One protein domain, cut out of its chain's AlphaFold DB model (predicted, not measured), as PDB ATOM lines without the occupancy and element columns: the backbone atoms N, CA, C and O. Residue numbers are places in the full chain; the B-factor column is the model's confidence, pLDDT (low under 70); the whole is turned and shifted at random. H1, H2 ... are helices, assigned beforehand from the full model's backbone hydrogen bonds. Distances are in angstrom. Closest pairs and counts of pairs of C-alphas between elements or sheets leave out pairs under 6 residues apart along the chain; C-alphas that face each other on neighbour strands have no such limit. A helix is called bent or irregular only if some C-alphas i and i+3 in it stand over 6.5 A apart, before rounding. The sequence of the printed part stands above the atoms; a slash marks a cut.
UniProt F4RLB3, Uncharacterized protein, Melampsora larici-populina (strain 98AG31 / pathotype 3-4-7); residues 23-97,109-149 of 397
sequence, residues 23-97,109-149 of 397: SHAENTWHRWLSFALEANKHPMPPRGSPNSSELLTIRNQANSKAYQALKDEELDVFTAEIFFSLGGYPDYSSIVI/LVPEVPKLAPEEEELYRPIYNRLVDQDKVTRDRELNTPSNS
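What this domain is: This is residues 23 to 97 and 109 to 149 of the 397 residues of an uncharacterized protein of Melampsora larici-populina (strain 98AG31 / pathotype 3-4-7) (UniProt F4RLB3). An open assembly of helices has H1 near its centre, while the two longest helices, H3 and H6, reach from there toward opposite ends of the longest axis. H4 and H5 fill in beside the inner part of H6, and H7 leads away at about a right angle to H1 and H5, with residues 142 to 149 sticking out. The chain runs outward through residues 41 to 51 and folds back along H3. The printed part has 116 residues with seven named helices, H1 to H7 in chain order, and no named strand; the class is all helix. It is only just compact, close to loose, with a radius of gyration of the C-alphas of 16.0 A and spans of 49 by 37 by 25 A.

How they stand to each other: H1, residues 28 to 35, and H2, residues 37 to 40, touch only at the corner by their link, with the closest C-alphas, Leu 33 and Ala 39, 5.3 A apart. H3, residues 52 to 67, touches H2 with residues 63 to 66 alone; the closest C-alphas are Ala 39 and Asn 63, 5.9 A. H1 and H3 only just touch, with 3 pairs of C-alphas within 8 A, the closest Leu 33 and Asn 63 at 7.4 A, through residues 63 to 67 of H3 alone; they run opposite ways at a steep tilt of 67 degrees, only just short of about perpendicular. H4, residues 72 to 76, and H6, residues 118 to 131, only just touch, with 3 pairs within 8 A, the closest C-alphas being Glu 74 and Ile 127 at 6.6 A. H5, residues 80 to 87, touches H6 about perpendicular at 76 degrees, with the C-alphas of Leu 86 and Arg 125 closest at 6.8 A. H7, residues 134 to 144, is close to H1 but not clearly touching, with the C-alphas of Phe 35 and Lys 136 closest at 6.7 A. H3 and H6 are apart. In H1, H3, H4, H5 and H7 every O i to N i+4 pair is within hydrogen-bond range; in H6 8 of 10 are, and H2 is too short for such a pair.

Where its parts are: H1 begins at C-alpha 28 (67.009, -46.199, 88.959). H3 is 21.9 A long, ending at C-alpha 67 (58.850, -41.794, 85.539). H6 is 19.8 A long and only just irregular: C-alphas 123 and 126 are 6.8 A apart. H7 is 15.2 A long, ending at C-alpha 144 (82.524, -48.873, 76.512). H1 is 10.5 A long, H5 10.3 A, H4 6.1 A and H2 5.2 A.

The domain as a whole: The C-alphas farthest apart, Pro 50 and Pro 118, are 50.2 A from each other. Residues 98 to 108 are not printed, and C-alphas 97 and 109 are 9.3 A apart across this cut, in the link from H5 to H6. The link from H2 to H3 is long. The mean pLDDT of the printed part is 77.2, with residues 23 to 27, 90 to 97, 109 to 114 and 142 to 149 under 70.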
ATOM      1  N   SER A  23      77.455 -40.724  92.701       38.19
ATOM      2  CA  SER A  23      76.070 -40.868  93.191       38.19
ATOM      3  C   SER A  23      75.079 -41.257  92.075       38.19
ATOM      4  O   SER A  23      74.011 -40.668  91.895       38.19
ATOM      5  N   HIS A  24      75.460 -42.274  91.298       42.25
ATOM      6  CA  HIS A  24      74.761 -42.762  90.109       42.25
ATOM      7  C   HIS A  24      74.575 -44.289  90.080       42.25
ATOM      8  O   HIS A  24      73.762 -44.752  89.288       42.25
ATOM      9  N   ALA A  25      75.291 -45.058  90.912       40.97
ATOM     10  CA  ALA A  25      75.306 -46.526  90.838       40.97
ATOM     11  C   ALA A  25      73.924 -47.167  91.089       40.97
ATOM     12  O   ALA A  25      73.482 -48.012  90.314       40.97
ATOM     13  N   GLU A  26      73.214 -46.721  92.127       51.84
ATOM     14  CA  GLU A  26      71.974 -47.365  92.591       51.84
ATOM     15  C   GLU A  26      70.694 -46.672  92.098       51.84
ATOM     16  O   GLU A  26      69.635 -47.292  92.038       51.84
ATOM     17  N   ASN A  27      70.760 -45.399  91.690       68.38
ATOM     18  CA  ASN A  27      69.554 -44.623  91.402       68.38
ATOM     19  C   ASN A  27      68.914 -45.001  90.048       68.38
ATOM     20  O   ASN A  27      69.408 -44.616  88.981       68.38
ATOM     21  N   THR A  28      67.784 -45.708  90.111       81.31
ATOM     22  CA  THR A  28      67.009 -46.199  88.959       81.31
ATOM     23  C   THR A  28      66.569 -45.064  88.019       81.31
ATOM     24  O   THR A  28      66.656 -45.217  86.799       81.31
ATOM     25  N   TRP A  29      66.263 -43.871  88.550       82.88
ATOM     26  CA  TRP A  29      65.979 -42.648  87.777       82.88
ATOM     27  C   TRP A  29      67.081 -42.292  86.774       82.88
ATOM     28  O   TRP A  29      66.779 -41.903  85.648       82.88
ATOM     29  N   HIS A  30      68.364 -42.437  87.131       82.00
ATOM     30  CA  HIS A  30      69.456 -42.096  86.212       82.00
ATOM     31  C   HIS A  30      69.547 -43.073  85.036       82.00
ATOM     32  O   HIS A  30      69.867 -42.651  83.923       82.00
ATOM     33  N   ARG A  31      69.242 -44.359  85.253       83.88
ATOM     34  CA  ARG A  31      69.240 -45.373  84.188       83.88
ATOM     35  C   ARG A  31      67.963 -45.295  83.346       83.88
ATOM     36  O   ARG A  31      68.073 -45.354  82.124       83.88
ATOM     37  N   TRP A  32      66.813 -44.965  83.940       88.81
ATOM     38  CA  TRP A  32      65.612 -44.564  83.195       88.81
ATOM     39  C   TRP A  32      65.873 -43.337  82.305       88.81
ATOM     40  O   TRP A  32      65.715 -43.406  81.089       88.81
ATOM     41  N   LEU A  33      66.400 -42.243  82.866       86.50
ATOM     42  CA  LEU A  33      66.702 -41.001  82.138       86.50
ATOM     43  C   LEU A  33      67.747 -41.191  81.020       86.50
ATOM     44  O   LEU A  33      67.812 -40.386  80.087       86.50
ATOM     45  N   SER A  34      68.573 -42.237  81.122       81.25
ATOM     46  CA  SER A  34      69.626 -42.561  80.155       81.25
ATOM     47  C   SER A  34      69.201 -43.573  79.092       81.25
ATOM     48  O   SER A  34      69.722 -43.489  77.982       81.25
ATOM     49  N   PHE A  35      68.280 -44.497  79.377       85.00
ATOM     50  CA  PHE A  35      67.977 -45.627  78.485       85.00
ATOM     51  C   PHE A  35      66.487 -45.861  78.202       85.00
ATOM     52  O   PHE A  35      66.182 -46.641  77.305       85.00
ATOM     53  N   ALA A  36      65.553 -45.199  78.888       90.12
ATOM     54  CA  ALA A  36      64.132 -45.348  78.587       90.12
ATOM     55  C   ALA A  36      63.746 -44.649  77.272       90.12
ATOM     56  O   ALA A  36      64.144 -43.507  77.012       90.12
ATOM     57  N   LEU A  37      62.905 -45.306  76.471       91.06
ATOM     58  CA  LEU A  37      62.397 -44.774  75.202       91.06
ATOM     59  C   LEU A  37      61.624 -43.459  75.397       91.06
ATOM     60  O   LEU A  37      61.797 -42.527  74.615       91.06
ATOM     61  N   GLU A  38      60.834 -43.344  76.469       88.56
ATOM     62  CA  GLU A  38      60.128 -42.106  76.835       88.56
ATOM     63  C   GLU A  38      61.097 -40.961  77.173       88.56
ATOM     64  O   GLU A  38      60.965 -39.863  76.634       88.56
ATOM     65  N   ALA A  39      62.127 -41.221  77.987       87.00
ATOM     66  CA  ALA A  39      63.135 -40.222  78.348       87.00
ATOM     67  C   ALA A  39      63.912 -39.697  77.125       87.00
ATOM     68  O   ALA A  39      64.264 -38.514  77.057       87.00
ATOM     69  N   ASN A  40      64.149 -40.568  76.136       85.31
ATOM     70  CA  ASN A  40      64.845 -40.230  74.893       85.31
ATOM     71  C   ASN A  40      64.025 -39.322  73.956       85.31
ATOM     72  O   ASN A  40      64.624 -38.644  73.120       85.31
ATOM     73  N   LYS A  41      62.695 -39.216  74.124       87.50
ATOM     74  CA  LYS A  41      61.853 -38.257  73.372       87.50
ATOM     75  C   LYS A  41      62.162 -36.796  73.704       87.50
ATOM     76  O   LYS A  41      61.842 -35.910  72.913       87.50
ATOM     77  N   HIS A  42      62.789 -36.533  74.852       84.00
ATOM     78  CA  HIS A  42      63.156 -35.193  75.300       84.00
ATOM     79  C   HIS A  42      64.686 -34.998  75.233       84.00
ATOM     80  O   HIS A  42      65.390 -35.230  76.226       84.00
ATOM     81  N   PRO A  43      65.238 -34.577  74.075       79.19
ATOM     82  CA  PRO A  43      66.677 -34.396  73.903       79.19
ATOM     83  C   PRO A  43      67.233 -33.279  74.795       79.19
ATOM     84  O   PRO A  43      66.528 -32.348  75.188       79.19
ATOM     85  N   MET A  44      68.529 -33.354  75.101       82.06
ATOM     86  CA  MET A  44      69.239 -32.257  75.765       82.06
ATOM     87  C   MET A  44      69.321 -31.032  74.838       82.06
ATOM     88  O   MET A  44      69.644 -31.201  73.659       82.06
ATOM     89  N   PRO A  45      69.086 -29.802  75.336       83.75
ATOM     90  CA  PRO A  45      69.253 -28.603  74.524       83.75
ATOM     91  C   PRO A  45      70.728 -28.396  74.130       83.75
ATOM     92  O   PRO A  45      71.631 -28.770  74.890       83.75
ATOM     93  N   PRO A  46      71.004 -27.784  72.963       82.44
ATOM     94  CA  PRO A  46      72.368 -27.557  72.505       82.44
ATOM     95  C   PRO A  46      73.132 -26.624  73.455       82.44
ATOM     96  O   PRO A  46      72.599 -25.632  73.967       82.44
ATOM     97  N   ARG A  47      74.409 -26.951  73.689       76.44
ATOM     98  CA  ARG A  47      75.293 -26.227  74.613       76.44
ATOM     99  C   ARG A  47      75.425 -24.761  74.191       76.44
ATOM    100  O   ARG A  47      75.866 -24.484  73.083       76.44
ATOM    101  N   GLY A  48      75.094 -23.845  75.101       77.44
ATOM    102  CA  GLY A  48      75.122 -22.400  74.848       77.44
ATOM    103  C   GLY A  48      73.817 -21.810  74.301       77.44
ATOM    104  O   GLY A  48      73.791 -20.625  73.991       77.44
ATOM    105  N   SER A  49      72.729 -22.588  74.195       78.44
ATOM    106  CA  SER A  49      71.405 -22.032  73.880       78.44
ATOM    107  C   SER A  49      70.945 -21.040  74.965       78.44
ATOM    108  O   SER A  49      70.982 -21.406  76.147       78.44
ATOM    109  N   PRO A  50      70.466 -19.827  74.613       81.38
ATOM    110  CA  PRO A  50      69.997 -18.845  75.595       81.38
ATOM    111  C   PRO A  50      68.794 -19.363  76.400       81.38
ATOM    112  O   PRO A  50      68.758 -19.219  77.617       81.38
ATOM    113  N   ASN A  51      67.868 -20.083  75.759       85.00
ATOM    114  CA  ASN A  51      66.684 -20.670  76.399       85.00
ATOM    115  C   ASN A  51      66.965 -22.040  77.057       85.00
ATOM    116  O   ASN A  51      66.045 -22.809  77.335       85.00
ATOM    117  N   SER A  52      68.236 -22.395  77.288       82.31
ATOM    118  CA  SER A  52      68.611 -23.711  77.830       82.31
ATOM    119  C   SER A  52      67.984 -24.011  79.196       82.31
ATOM    120  O   SER A  52      67.592 -25.152  79.421       82.31
ATOM    121  N   SER A  53      67.824 -23.008  80.068       84.19
ATOM    122  CA  SER A  53      67.180 -23.166  81.383       84.19
ATOM    123  C   SER A  53      65.710 -23.600  81.267       84.19
ATOM    124  O   SER A  53      65.309 -24.610  81.840       84.19
ATOM    125  N   GLU A  54      64.918 -22.902  80.448       86.00
ATOM    126  CA  GLU A  54      63.497 -23.208  80.221       86.00
ATOM    127  C   GLU A  54      63.313 -24.597  79.599       86.00
ATOM    128  O   GLU A  54      62.497 -25.395  80.063       86.00
ATOM    129  N   LEU A  55      64.124 -24.917  78.583       84.94
ATOM    130  CA  LEU A  55      64.094 -26.208  77.897       84.94
ATOM    131  C   LEU A  55      64.484 -27.365  78.831       84.94
ATOM    132  O   LEU A  55      63.861 -28.425  78.774       84.94
ATOM    133  N   LEU A  56      65.464 -27.165  79.722       85.69
ATOM    134  CA  LEU A  56      65.806 -28.131  80.770       85.69
ATOM    135  C   LEU A  56      64.678 -28.281  81.799       85.69
ATOM    136  O   LEU A  56      64.370 -29.410  82.173       85.69
ATOM    137  N   THR A  57      64.029 -27.193  82.220       87.62
ATOM    138  CA  THR A  57      62.900 -27.247  83.163       87.62
ATOM    139  C   THR A  57      61.719 -28.018  82.569       87.62
ATOM    140  O   THR A  57      61.222 -28.943  83.212       87.62
ATOM    141  N   ILE A  58      61.315 -27.728  81.326       87.44
ATOM    142  CA  ILE A  58      60.231 -28.452  80.627       87.44
ATOM    143  C   ILE A  58      60.587 -29.938  80.471       87.44
ATOM    144  O   ILE A  58      59.786 -30.804  80.826       87.44
ATOM    145  N   ARG A  59      61.807 -30.240  80.005       88.75
ATOM    146  CA  ARG A  59      62.327 -31.611  79.875       88.75
ATOM    147  C   ARG A  59      62.284 -32.368  81.200       88.75
ATOM    148  O   ARG A  59      61.785 -33.487  81.246       88.75
ATOM    149  N   ASN A  60      62.803 -31.774  82.271       88.31
ATOM    150  CA  ASN A  60      62.903 -32.433  83.569       88.31
ATOM    151  C   ASN A  60      61.518 -32.642  84.201       88.31
ATOM    152  O   ASN A  60      61.282 -33.698  84.782       88.31
ATOM    153  N   GLN A  61      60.575 -31.708  84.025       90.69
ATOM    154  CA  GLN A  61      59.183 -31.890  84.454       90.69
ATOM    155  C   GLN A  61      58.462 -32.997  83.672       90.69
ATOM    156  O   GLN A  61      57.766 -33.808  84.282       90.69
ATOM    157  N   ALA A  62      58.618 -33.051  82.345       89.88
ATOM    158  CA  ALA A  62      58.024 -34.103  81.515       89.88
ATOM    159  C   ALA A  62      58.583 -35.486  81.890       89.88
ATOM    160  O   ALA A  62      57.822 -36.409  82.172       89.88
ATOM    161  N   ASN A  63      59.908 -35.583  82.009       92.00
ATOM    162  CA  ASN A  63      60.606 -36.796  82.418       92.00
ATOM    163  C   ASN A  63      60.214 -37.252  83.833       92.00
ATOM    164  O   ASN A  63      59.923 -38.427  84.033       92.00
ATOM    165  N   SER A  64      60.131 -36.332  84.802       90.12
ATOM    166  CA  SER A  64      59.707 -36.654  86.173       90.12
ATOM    167  C   SER A  64      58.278 -37.200  86.213       90.12
ATOM    168  O   SER A  64      58.026 -38.165  86.927       90.12
ATOM    169  N   LYS A  65      57.353 -36.625  85.430       92.75
ATOM    170  CA  LYS A  65      55.967 -37.110  85.327       92.75
ATOM    171  C   LYS A  65      55.880 -38.486  84.667       92.75
ATOM    172  O   LYS A  65      55.121 -39.321  85.136       92.75
ATOM    173  N   ALA A  66      56.649 -38.725  83.603       91.81
ATOM    174  CA  ALA A  66      56.667 -40.011  82.908       91.81
ATOM    175  C   ALA A  66      57.226 -41.138  83.793       91.81
ATOM    176  O   ALA A  66      56.669 -42.229  83.819       91.81
ATOM    177  N   TYR A  67      58.277 -40.858  84.568       91.44
ATOM    178  CA  TYR A  67      58.850 -41.794  85.539       91.44
ATOM    179  C   TYR A  67      57.921 -42.052  86.739       91.44
ATOM    180  O   TYR A  67      57.751 -43.194  87.145       91.44
ATOM    181  N   GLN A  68      57.245 -41.020  87.262       91.19
ATOM    182  CA  GLN A  68      56.230 -41.158  88.323       91.19
ATOM    183  C   GLN A  68      54.931 -41.851  87.866       91.19
ATOM    184  O   GLN A  68      54.078 -42.140  88.700       91.19
ATOM    185  N   ALA A  69      54.760 -42.086  86.561       92.81
ATOM    186  CA  ALA A  69      53.628 -42.815  85.991       92.81
ATOM    187  C   ALA A  69      53.939 -44.298  85.701       92.81
ATOM    188  O   ALA A  69      53.054 -45.012  85.230       92.81
ATOM    189  N   LEU A  70      55.171 -44.752  85.965       91.12
ATOM    190  CA  LEU A  70      55.539 -46.167  85.923       91.12
ATOM    191  C   LEU A  70      54.908 -46.921  87.097       91.12
ATOM    192  O   LEU A  70      54.760 -46.376  88.190       91.12
ATOM    193  N   LYS A  71      54.595 -48.198  86.880       93.19
ATOM    194  CA  LYS A  71      54.329 -49.158  87.961       93.19
ATOM    195  C   LYS A  71      55.629 -49.645  88.603       93.19
ATOM    196  O   LYS A  71      56.690 -49.541  87.995       93.19
ATOM    197  N   ASP A  72      55.518 -50.287  89.762       90.31
ATOM    198  CA  ASP A  72      56.652 -50.887  90.477       90.31
ATOM    199  C   ASP A  72      57.419 -51.889  89.581       90.31
ATOM    200  O   ASP A  72      58.595 -51.680  89.307       90.31
ATOM    201  N   GLU A  73      56.721 -52.838  88.941       88.88
ATOM    202  CA  GLU A  73      57.285 -53.782  87.945       88.88
ATOM    203  C   GLU A  73      58.024 -53.094  86.769       88.88
ATOM    204  O   GLU A  73      58.925 -53.660  86.150       88.88
ATOM    205  N   GLU A  74      57.621 -51.870  86.412       91.06
ATOM    206  CA  GLU A  74      58.230 -51.075  85.339       91.06
ATOM    207  C   GLU A  74      59.418 -50.236  85.831       91.06
ATOM    208  O   GLU A  74      60.290 -49.879  85.035       91.06
ATOM    209  N   LEU A  75      59.456 -49.931  87.130       89.00
ATOM    210  CA  LEU A  75      60.570 -49.307  87.838       89.00
ATOM    211  C   LEU A  75      61.683 -50.332  88.112       89.00
ATOM    212  O   LEU A  75      62.865 -50.006  87.972       89.00
ATOM    213  N   ASP A  76      61.303 -51.572  88.433       88.69
ATOM    214  CA  ASP A  76      62.197 -52.691  88.750       88.69
ATOM    215  C   ASP A  76      63.089 -53.080  87.568       88.69
ATOM    216  O   ASP A  76      64.273 -53.366  87.743       88.69
ATOM    217  N   VAL A  77      62.590 -52.933  86.337       89.00
ATOM    218  CA  VAL A  77      63.383 -53.009  85.092       89.00
ATOM    219  C   VAL A  77      64.577 -52.041  85.069       89.00
ATOM    220  O   VAL A  77      65.555 -52.274  84.353       89.00
ATOM    221  N   PHE A  78      64.537 -50.974  85.871       86.00
ATOM    222  CA  PHE A  78      65.628 -50.020  86.061       86.00
ATOM    223  C   PHE A  78      66.352 -50.186  87.411       86.00
ATOM    224  O   PHE A  78      67.162 -49.327  87.761       86.00
ATOM    225  N   THR A  79      66.177 -51.288  88.152       84.50
ATOM    226  CA  THR A  79      67.109 -51.722  89.222       84.50
ATOM    227  C   THR A  79      68.439 -52.185  88.621       84.50
ATOM    228  O   THR A  79      68.544 -52.356  87.407       84.50
ATOM    229  N   ALA A  80      69.510 -52.266  89.417       75.88
ATOM    230  CA  ALA A  80      70.842 -52.580  88.888       75.88
ATOM    231  C   ALA A  80      70.901 -54.014  88.335       75.88
ATOM    232  O   ALA A  80      71.292 -54.221  87.190       75.88
ATOM    233  N   GLU A  81      70.433 -54.966  89.137       78.31
ATOM    234  CA  GLU A  81      70.380 -56.399  88.855       78.31
ATOM    235  C   GLU A  81      69.622 -56.719  87.559       78.31
ATOM    236  O   GLU A  81      70.218 -57.240  86.613       78.31
ATOM    237  N   ILE A  82      68.351 -56.315  87.454       82.31
ATOM    238  CA  ILE A  82      67.519 -56.603  86.277       82.31
ATOM    239  C   ILE A  82      68.064 -55.893  85.027       82.31
ATOM    240  O   ILE A  82      68.220 -56.521  83.978       82.31
ATOM    241  N   PHE A  83      68.426 -54.608  85.126       83.75
ATOM    242  CA  PHE A  83      68.909 -53.843  83.971       83.75
ATOM    243  C   PHE A  83      70.238 -54.377  83.416       83.75
ATOM    244  O   PHE A  83      70.406 -54.466  82.198       83.75
ATOM    245  N   PHE A  84      71.201 -54.719  84.280       80.25
ATOM    246  CA  PHE A  84      72.506 -55.206  83.828       80.25
ATOM    247  C   PHE A  84      72.436 -56.645  83.308       80.25
ATOM    248  O   PHE A  84      73.038 -56.917  82.265       80.25
ATOM    249  N   SER A  85      71.635 -57.511  83.938       80.94
ATOM    250  CA  SER A  85      71.382 -58.878  83.458       80.94
ATOM    251  C   SER A  85      70.746 -58.870  82.064       80.94
ATOM    252  O   SER A  85      71.321 -59.393  81.107       80.94
ATOM    253  N   LEU A  86      69.597 -58.196  81.906       83.56
ATOM    254  CA  LEU A  86      68.856 -58.163  80.637       83.56
ATOM    255  C   LEU A  86      69.574 -57.354  79.542       83.56
ATOM    256  O   LEU A  86      69.445 -57.665  78.355       83.56
ATOM    257  N   GLY A  87      70.359 -56.341  79.926       79.12
ATOM    258  CA  GLY A  87      71.194 -55.557  79.012       79.12
ATOM    259  C   GLY A  87      72.497 -56.239  78.584       79.12
ATOM    260  O   GLY A  87      73.123 -55.792  77.618       79.12
ATOM    261  N   GLY A  88      72.914 -57.319  79.253       73.88
ATOM    262  CA  GLY A  88      74.155 -58.039  78.954       73.88
ATOM    263  C   GLY A  88      75.429 -57.336  79.443       73.88
ATOM    264  O   GLY A  88      76.473 -57.432  78.788       73.88
ATOM    265  N   TYR A  89      75.350 -56.577  80.536       70.06
ATOM    266  CA  TYR A  89      76.499 -55.891  81.130       70.06
ATOM    267  C   TYR A  89      77.238 -56.822  82.116       70.06
ATOM    268  O   TYR A  89      76.588 -57.421  82.972       70.06
ATOM    269  N   PRO A  90      78.577 -56.954  82.034       59.41
ATOM    270  CA  PRO A  90      79.356 -57.703  83.021       59.41
ATOM    271  C   PRO A  90      79.393 -56.959  84.364       59.41
ATOM    272  O   PRO A  90      79.586 -55.740  84.396       59.41
ATOM    273  N   ASP A  91      79.230 -57.680  85.474       52.59
ATOM    274  CA  ASP A  91      79.201 -57.072  86.808       52.59
ATOM    275  C   ASP A  91      80.593 -56.957  87.450       52.59
ATOM    276  O   ASP A  91      81.138 -57.897  88.018       52.59
ATOM    277  N   TYR A  92      81.154 -55.750  87.442       51.47
ATOM    278  CA  TYR A  92      82.424 -55.457  88.116       51.47
ATOM    279  C   TYR A  92      82.313 -55.326  89.651       51.47
ATOM    280  O   TYR A  92      83.330 -55.095  90.316       51.47
ATOM    281  N   SER A  93      81.114 -55.430  90.241       44.94
ATOM    282  CA  SER A  93      80.924 -55.302  91.691       44.94
ATOM    283  C   SER A  93      81.239 -56.600  92.441       44.94
ATOM    284  O   SER A  93      82.002 -56.536  93.412       44.94
ATOM    285  N   SER A  94      80.773 -57.752  91.941       42.31
ATOM    286  CA  SER A  94      80.969 -59.098  92.517       42.31
ATOM    287  C   SER A  94      82.395 -59.653  92.432       42.31
ATOM    288  O   SER A  94      82.671 -60.694  93.026       42.31
ATOM    289  N   ILE A  95      83.336 -58.962  91.770       48.44
ATOM    290  CA  ILE A  95      84.754 -59.351  91.798       48.44
ATOM    291  C   ILE A  95      85.282 -59.251  93.239       48.44
ATOM    292  O   ILE A  95      85.547 -58.150  93.748       48.44
ATOM    293  N   VAL A  96      85.465 -60.420  93.854       45.59
ATOM    294  CA  VAL A  96      86.259 -60.652  95.063       45.59
ATOM    295  C   VAL A  96      87.673 -61.016  94.619       45.59
ATOM    296  O   VAL A  96      87.868 -62.002  93.911       45.59
ATOM    297  N   ILE A  97      88.660 -60.220  95.025       47.09
ATOM    298  CA  ILE A  97      90.080 -60.517  94.805       47.09
ATOM    299  C   ILE A  97      90.614 -61.115  96.115       47.09
ATOM    300  O   ILE A  97      90.554 -60.419  97.128       47.09
ATOM    301  N   LEU A 109      89.764 -61.051  85.646       45.34
ATOM    302  CA  LEU A 109      88.554 -61.856  85.750       45.34
ATOM    303  C   LEU A 109      87.425 -61.092  85.058       45.34
ATOM    304  O   LEU A 109      86.846 -60.171  85.634       45.34
ATOM    305  N   VAL A 110      87.177 -61.431  83.791       47.94
ATOM    306  CA  VAL A 110      86.106 -60.855  82.980       47.94
ATOM    307  C   VAL A 110      84.810 -61.286  83.650       47.94
ATOM    308  O   VAL A 110      84.515 -62.482  83.618       47.94
ATOM    309  N   PRO A 111      84.060 -60.378  84.299       52.16
ATOM    310  CA  PRO A 111      82.947 -60.821  85.116       52.16
ATOM    311  C   PRO A 111      81.875 -61.421  84.227       52.16
ATOM    312  O   PRO A 111      81.548 -60.859  83.175       52.16
ATOM    313  N   GLU A 112      81.311 -62.551  84.645       54.97
ATOM    314  CA  GLU A 112      80.122 -63.048  83.976       54.97
ATOM    315  C   GLU A 112      78.995 -62.015  84.104       54.97
ATOM    316  O   GLU A 112      78.867 -61.301  85.102       54.97
ATOM    317  N   VAL A 113      78.177 -61.917  83.058       60.41
ATOM    318  CA  VAL A 113      76.920 -61.171  83.125       60.41
ATOM    319  C   VAL A 113      76.041 -61.859  84.178       60.41
ATOM    320  O   VAL A 113      75.854 -63.078  84.063       60.41
ATOM    321  N   PRO A 114      75.503 -61.135  85.180       64.25
ATOM    322  CA  PRO A 114      74.549 -61.705  86.123       64.25
ATOM    323  C   PRO A 114      73.350 -62.316  85.393       64.25
ATOM    324  O   PRO A 114      72.907 -61.820  84.354       64.25
ATOM    325  N   LYS A 115      72.849 -63.432  85.916       70.69
ATOM    326  CA  LYS A 115      71.736 -64.187  85.333       70.69
ATOM    327  C   LYS A 115      70.605 -64.163  86.350       70.69
ATOM    328  O   LYS A 115      70.785 -64.679  87.450       70.69
ATOM    329  N   LEU A 116      69.484 -63.551  85.975       78.56
ATOM    330  CA  LEU A 116      68.248 -63.579  86.757       78.56
ATOM    331  C   LEU A 116      67.734 -65.017  86.911       78.56
ATOM    332  O   LEU A 116      68.125 -65.911  86.149       78.56
ATOM    333  N   ALA A 117      66.810 -65.238  87.846       85.12
ATOM    334  CA  ALA A 117      66.028 -66.467  87.832       85.12
ATOM    335  C   ALA A 117      65.216 -66.557  86.517       85.12
ATOM    336  O   ALA A 117      64.787 -65.530  85.985       85.12
ATOM    337  N   PRO A 118      64.951 -67.762  85.976       81.62
ATOM    338  CA  PRO A 118      64.204 -67.901  84.721       81.62
ATOM    339  C   PRO A 118      62.778 -67.326  84.811       81.62
ATOM    340  O   PRO A 118      62.262 -66.815  83.821       81.62
ATOM    341  N   GLU A 119      62.175 -67.357  86.002       83.56
ATOM    342  CA  GLU A 119      60.861 -66.767  86.299       83.56
ATOM    343  C   GLU A 119      60.894 -65.227  86.214       83.56
ATOM    344  O   GLU A 119      59.988 -64.603  85.664       83.56
ATOM    345  N   GLU A 120      61.976 -64.608  86.696       85.50
ATOM    346  CA  GLU A 120      62.206 -63.162  86.607       85.50
ATOM    347  C   GLU A 120      62.568 -62.729  85.185       85.50
ATOM    348  O   GLU A 120      62.145 -61.663  84.744       85.50
ATOM    349  N   GLU A 121      63.322 -63.541  84.435       85.25
ATOM    350  CA  GLU A 121      63.576 -63.242  83.027       85.25
ATOM    351  C   GLU A 121      62.276 -63.307  82.208       85.25
ATOM    352  O   GLU A 121      62.010 -62.375  81.449       85.25
ATOM    353  N   GLU A 122      61.419 -64.320  82.387       88.44
ATOM    354  CA  GLU A 122      60.129 -64.377  81.680       88.44
ATOM    355  C   GLU A 122      59.217 -63.180  82.023       88.44
ATOM    356  O   GLU A 122      58.575 -62.622  81.128       88.44
ATOM    357  N   LEU A 123      59.229 -62.714  83.281       90.56
ATOM    358  CA  LEU A 123      58.492 -61.526  83.725       90.56
ATOM    359  C   LEU A 123      59.066 -60.212  83.163       90.56
ATOM    360  O   LEU A 123      58.345 -59.421  82.547       90.56
ATOM    361  N   TYR A 124      60.358 -59.950  83.372       91.38
ATOM    362  CA  TYR A 124      60.954 -58.639  83.107       91.38
ATOM    363  C   TYR A 124      61.447 -58.457  81.668       91.38
ATOM    364  O   TYR A 124      61.459 -57.322  81.186       91.38
ATOM    365  N   ARG A 125      61.791 -59.520  80.923       89.81
ATOM    366  CA  ARG A 125      62.222 -59.413  79.511       89.81
ATOM    367  C   ARG A 125      61.207 -58.695  78.603       89.81
ATOM    368  O   ARG A 125      61.640 -57.800  77.869       89.81
ATOM    369  N   PRO A 126      59.885 -58.983  78.623       92.81
ATOM    370  CA  PRO A 126      58.917 -58.236  77.812       92.81
ATOM    371  C   PRO A 126      58.748 -56.774  78.263       92.81
ATOM    372  O   PRO A 126      58.500 -55.905  77.426       92.81
ATOM    373  N   ILE A 127      58.919 -56.478  79.556       92.00
ATOM    374  CA  ILE A 127      58.831 -55.112  80.098       92.00
ATOM    375  C   ILE A 127      60.073 -54.300  79.685       92.00
ATOM    376  O   ILE A 127      59.944 -53.207  79.132       92.00
ATOM    377  N   TYR A 128      61.269 -54.874  79.841       90.75
ATOM    378  CA  TYR A 128      62.551 -54.322  79.396       90.75
ATOM    379  C   TYR A 128      62.559 -54.041  77.885       90.75
ATOM    380  O   TYR A 128      62.863 -52.922  77.470       90.75
ATOM    381  N   ASN A 129      62.107 -54.989  77.056       91.69
ATOM    382  CA  ASN A 129      61.988 -54.800  75.603       91.69
ATOM    383  C   ASN A 129      61.002 -53.679  75.203       91.69
ATOM    384  O   ASN A 129      61.142 -53.106  74.124       91.69
ATOM    385  N   ARG A 130      60.004 -53.363  76.044       93.31
ATOM    386  CA  ARG A 130      59.013 -52.295  75.808       93.31
ATOM    387  C   ARG A 130      59.477 -50.917  76.285       93.31
ATOM    388  O   ARG A 130      59.078 -49.916  75.694       93.31
ATOM    389  N   LEU A 131      60.253 -50.851  77.367       91.00
ATOM    390  CA  LEU A 131      60.637 -49.590  78.013       91.00
ATOM    391  C   LEU A 131      62.038 -49.103  77.626       91.00
ATOM    392  O   LEU A 131      62.264 -47.892  77.598       91.00
ATOM    393  N   VAL A 132      62.972 -50.015  77.342       89.88
ATOM    394  CA  VAL A 132      64.401 -49.716  77.175       89.88
ATOM    395  C   VAL A 132      64.807 -49.663  75.700       89.88
ATOM    396  O   VAL A 132      64.494 -50.547  74.905       89.88
ATOM    397  N   ASP A 133      65.553 -48.617  75.354       88.81
ATOM    398  CA  ASP A 133      66.155 -48.370  74.045       88.81
ATOM    399  C   ASP A 133      67.339 -49.327  73.809       88.81
ATOM    400  O   ASP A 133      68.485 -49.057  74.189       88.81
ATOM    401  N   GLN A 134      67.044 -50.479  73.202       86.62
ATOM    402  CA  GLN A 134      68.008 -51.561  72.968       86.62
ATOM    403  C   GLN A 134      69.150 -51.148  72.028       86.62
ATOM    404  O   GLN A 134      70.296 -51.555  72.230       86.62
ATOM    405  N   ASP A 135      68.871 -50.286  71.047       85.50
ATOM    406  CA  ASP A 135      69.886 -49.733  70.149       85.50
ATOM    407  C   ASP A 135      70.860 -48.833  70.917       85.50
ATOM    408  O   ASP A 135      72.059 -48.809  70.636       85.50
ATOM    409  N   LYS A 136      70.366 -48.076  71.904       82.06
ATOM    410  CA  LYS A 136      71.191 -47.239  72.782       82.06
ATOM    411  C   LYS A 136      71.974 -48.050  73.809       82.06
ATOM    412  O   LYS A 136      73.135 -47.717  74.028       82.06
ATOM    413  N   VAL A 137      71.402 -49.116  74.373       79.31
ATOM    414  CA  VAL A 137      72.135 -50.071  75.230       79.31
ATOM    415  C   VAL A 137      73.258 -50.753  74.447       79.31
ATOM    416  O   VAL A 137      74.407 -50.744  74.885       79.31
ATOM    417  N   THR A 138      72.965 -51.268  73.250       80.38
ATOM    418  CA  THR A 138      73.961 -51.916  72.379       80.38
ATOM    419  C   THR A 138      75.088 -50.949  72.020       80.38
ATOM    420  O   THR A 138      76.259 -51.257  72.231       80.38
ATOM    421  N   ARG A 139      74.745 -49.728  71.591       73.81
ATOM    422  CA  ARG A 139      75.714 -48.676  71.247       73.81
ATOM    423  C   ARG A 139      76.536 -48.187  72.443       73.81
ATOM    424  O   ARG A 139      77.696 -47.827  72.269       73.81
ATOM    425  N   ASP A 140      75.969 -48.145  73.648       70.25
ATOM    426  CA  ASP A 140      76.727 -47.810  74.859       70.25
ATOM    427  C   ASP A 140      77.713 -48.930  75.229       70.25
ATOM    428  O   ASP A 140      78.879 -48.647  75.505       70.25
ATOM    429  N   ARG A 141      77.298 -50.200  75.118       71.19
ATOM    430  CA  ARG A 141      78.199 -51.356  75.262       71.19
ATOM    431  C   ARG A 141      79.330 -51.305  74.225       71.19
ATOM    432  O   ARG A 141      80.489 -51.411  74.608       71.19
ATOM    433  N   GLU A 142      79.039 -51.022  72.955       64.75
ATOM    434  CA  GLU A 142      80.049 -50.812  71.897       64.75
ATOM    435  C   GLU A 142      80.986 -49.614  72.143       64.75
ATOM    436  O   GLU A 142      82.135 -49.627  71.702       64.75
ATOM    437  N   LEU A 143      80.525 -48.564  72.828       55.72
ATOM    438  CA  LEU A 143      81.334 -47.384  73.165       55.72
ATOM    439  C   LEU A 143      82.159 -47.551  74.448       55.72
ATOM    440  O   LEU A 143      83.054 -46.738  74.703       55.72
ATOM    441  N   ASN A 144      81.855 -48.571  75.251       51.50
ATOM    442  CA  ASN A 144      82.524 -48.873  76.512       51.50
ATOM    443  C   ASN A 144      83.281 -50.218  76.495       51.50
ATOM    444  O   ASN A 144      83.937 -50.539  77.485       51.50
ATOM    445  N   THR A 145      83.284 -50.966  75.383       52.44
ATOM    446  CA  THR A 145      84.217 -52.088  75.176       52.44
ATOM    447  C   THR A 145      85.663 -51.595  74.975       52.44
ATOM    448  O   THR A 145      85.864 -50.561  74.332       52.44
ATOM    449  N   PRO A 146      86.702 -52.319  75.456       48.72
ATOM    450  CA  PRO A 146      88.087 -51.810  75.537       48.72
ATOM    451  C   PRO A 146      88.882 -51.710  74.215       48.72
ATOM    452  O   PRO A 146      90.094 -51.905  74.222       48.72
ATOM    453  N   SER A 147      88.223 -51.489  73.074       46.81
ATOM    454  CA  SER A 147      88.848 -51.577  71.738       46.81
ATOM    455  C   SER A 147      88.481 -50.421  70.794       46.81
ATOM    456  O   SER A 147      89.246 -50.068  69.896       46.81
ATOM    457  N   ASN A 148      87.316 -49.793  70.982       42.88
ATOM    458  CA  ASN A 148      86.734 -48.917  69.962       42.88
ATOM    459  C   ASN A 148      87.221 -47.457  69.991       42.88
ATOM    460  O   ASN A 148      86.864 -46.685  69.094       42.88
ATOM    461  N   SER A 149      88.021 -47.020  70.975       52.50
ATOM    462  CA  SER A 149      88.575 -45.660  70.965       52.50
ATOM    463  C   SER A 149      89.791 -45.436  71.876       52.50
ATOM    464  O   SER A 149      89.720 -44.630  72.808       52.50
TER     465      SER A 149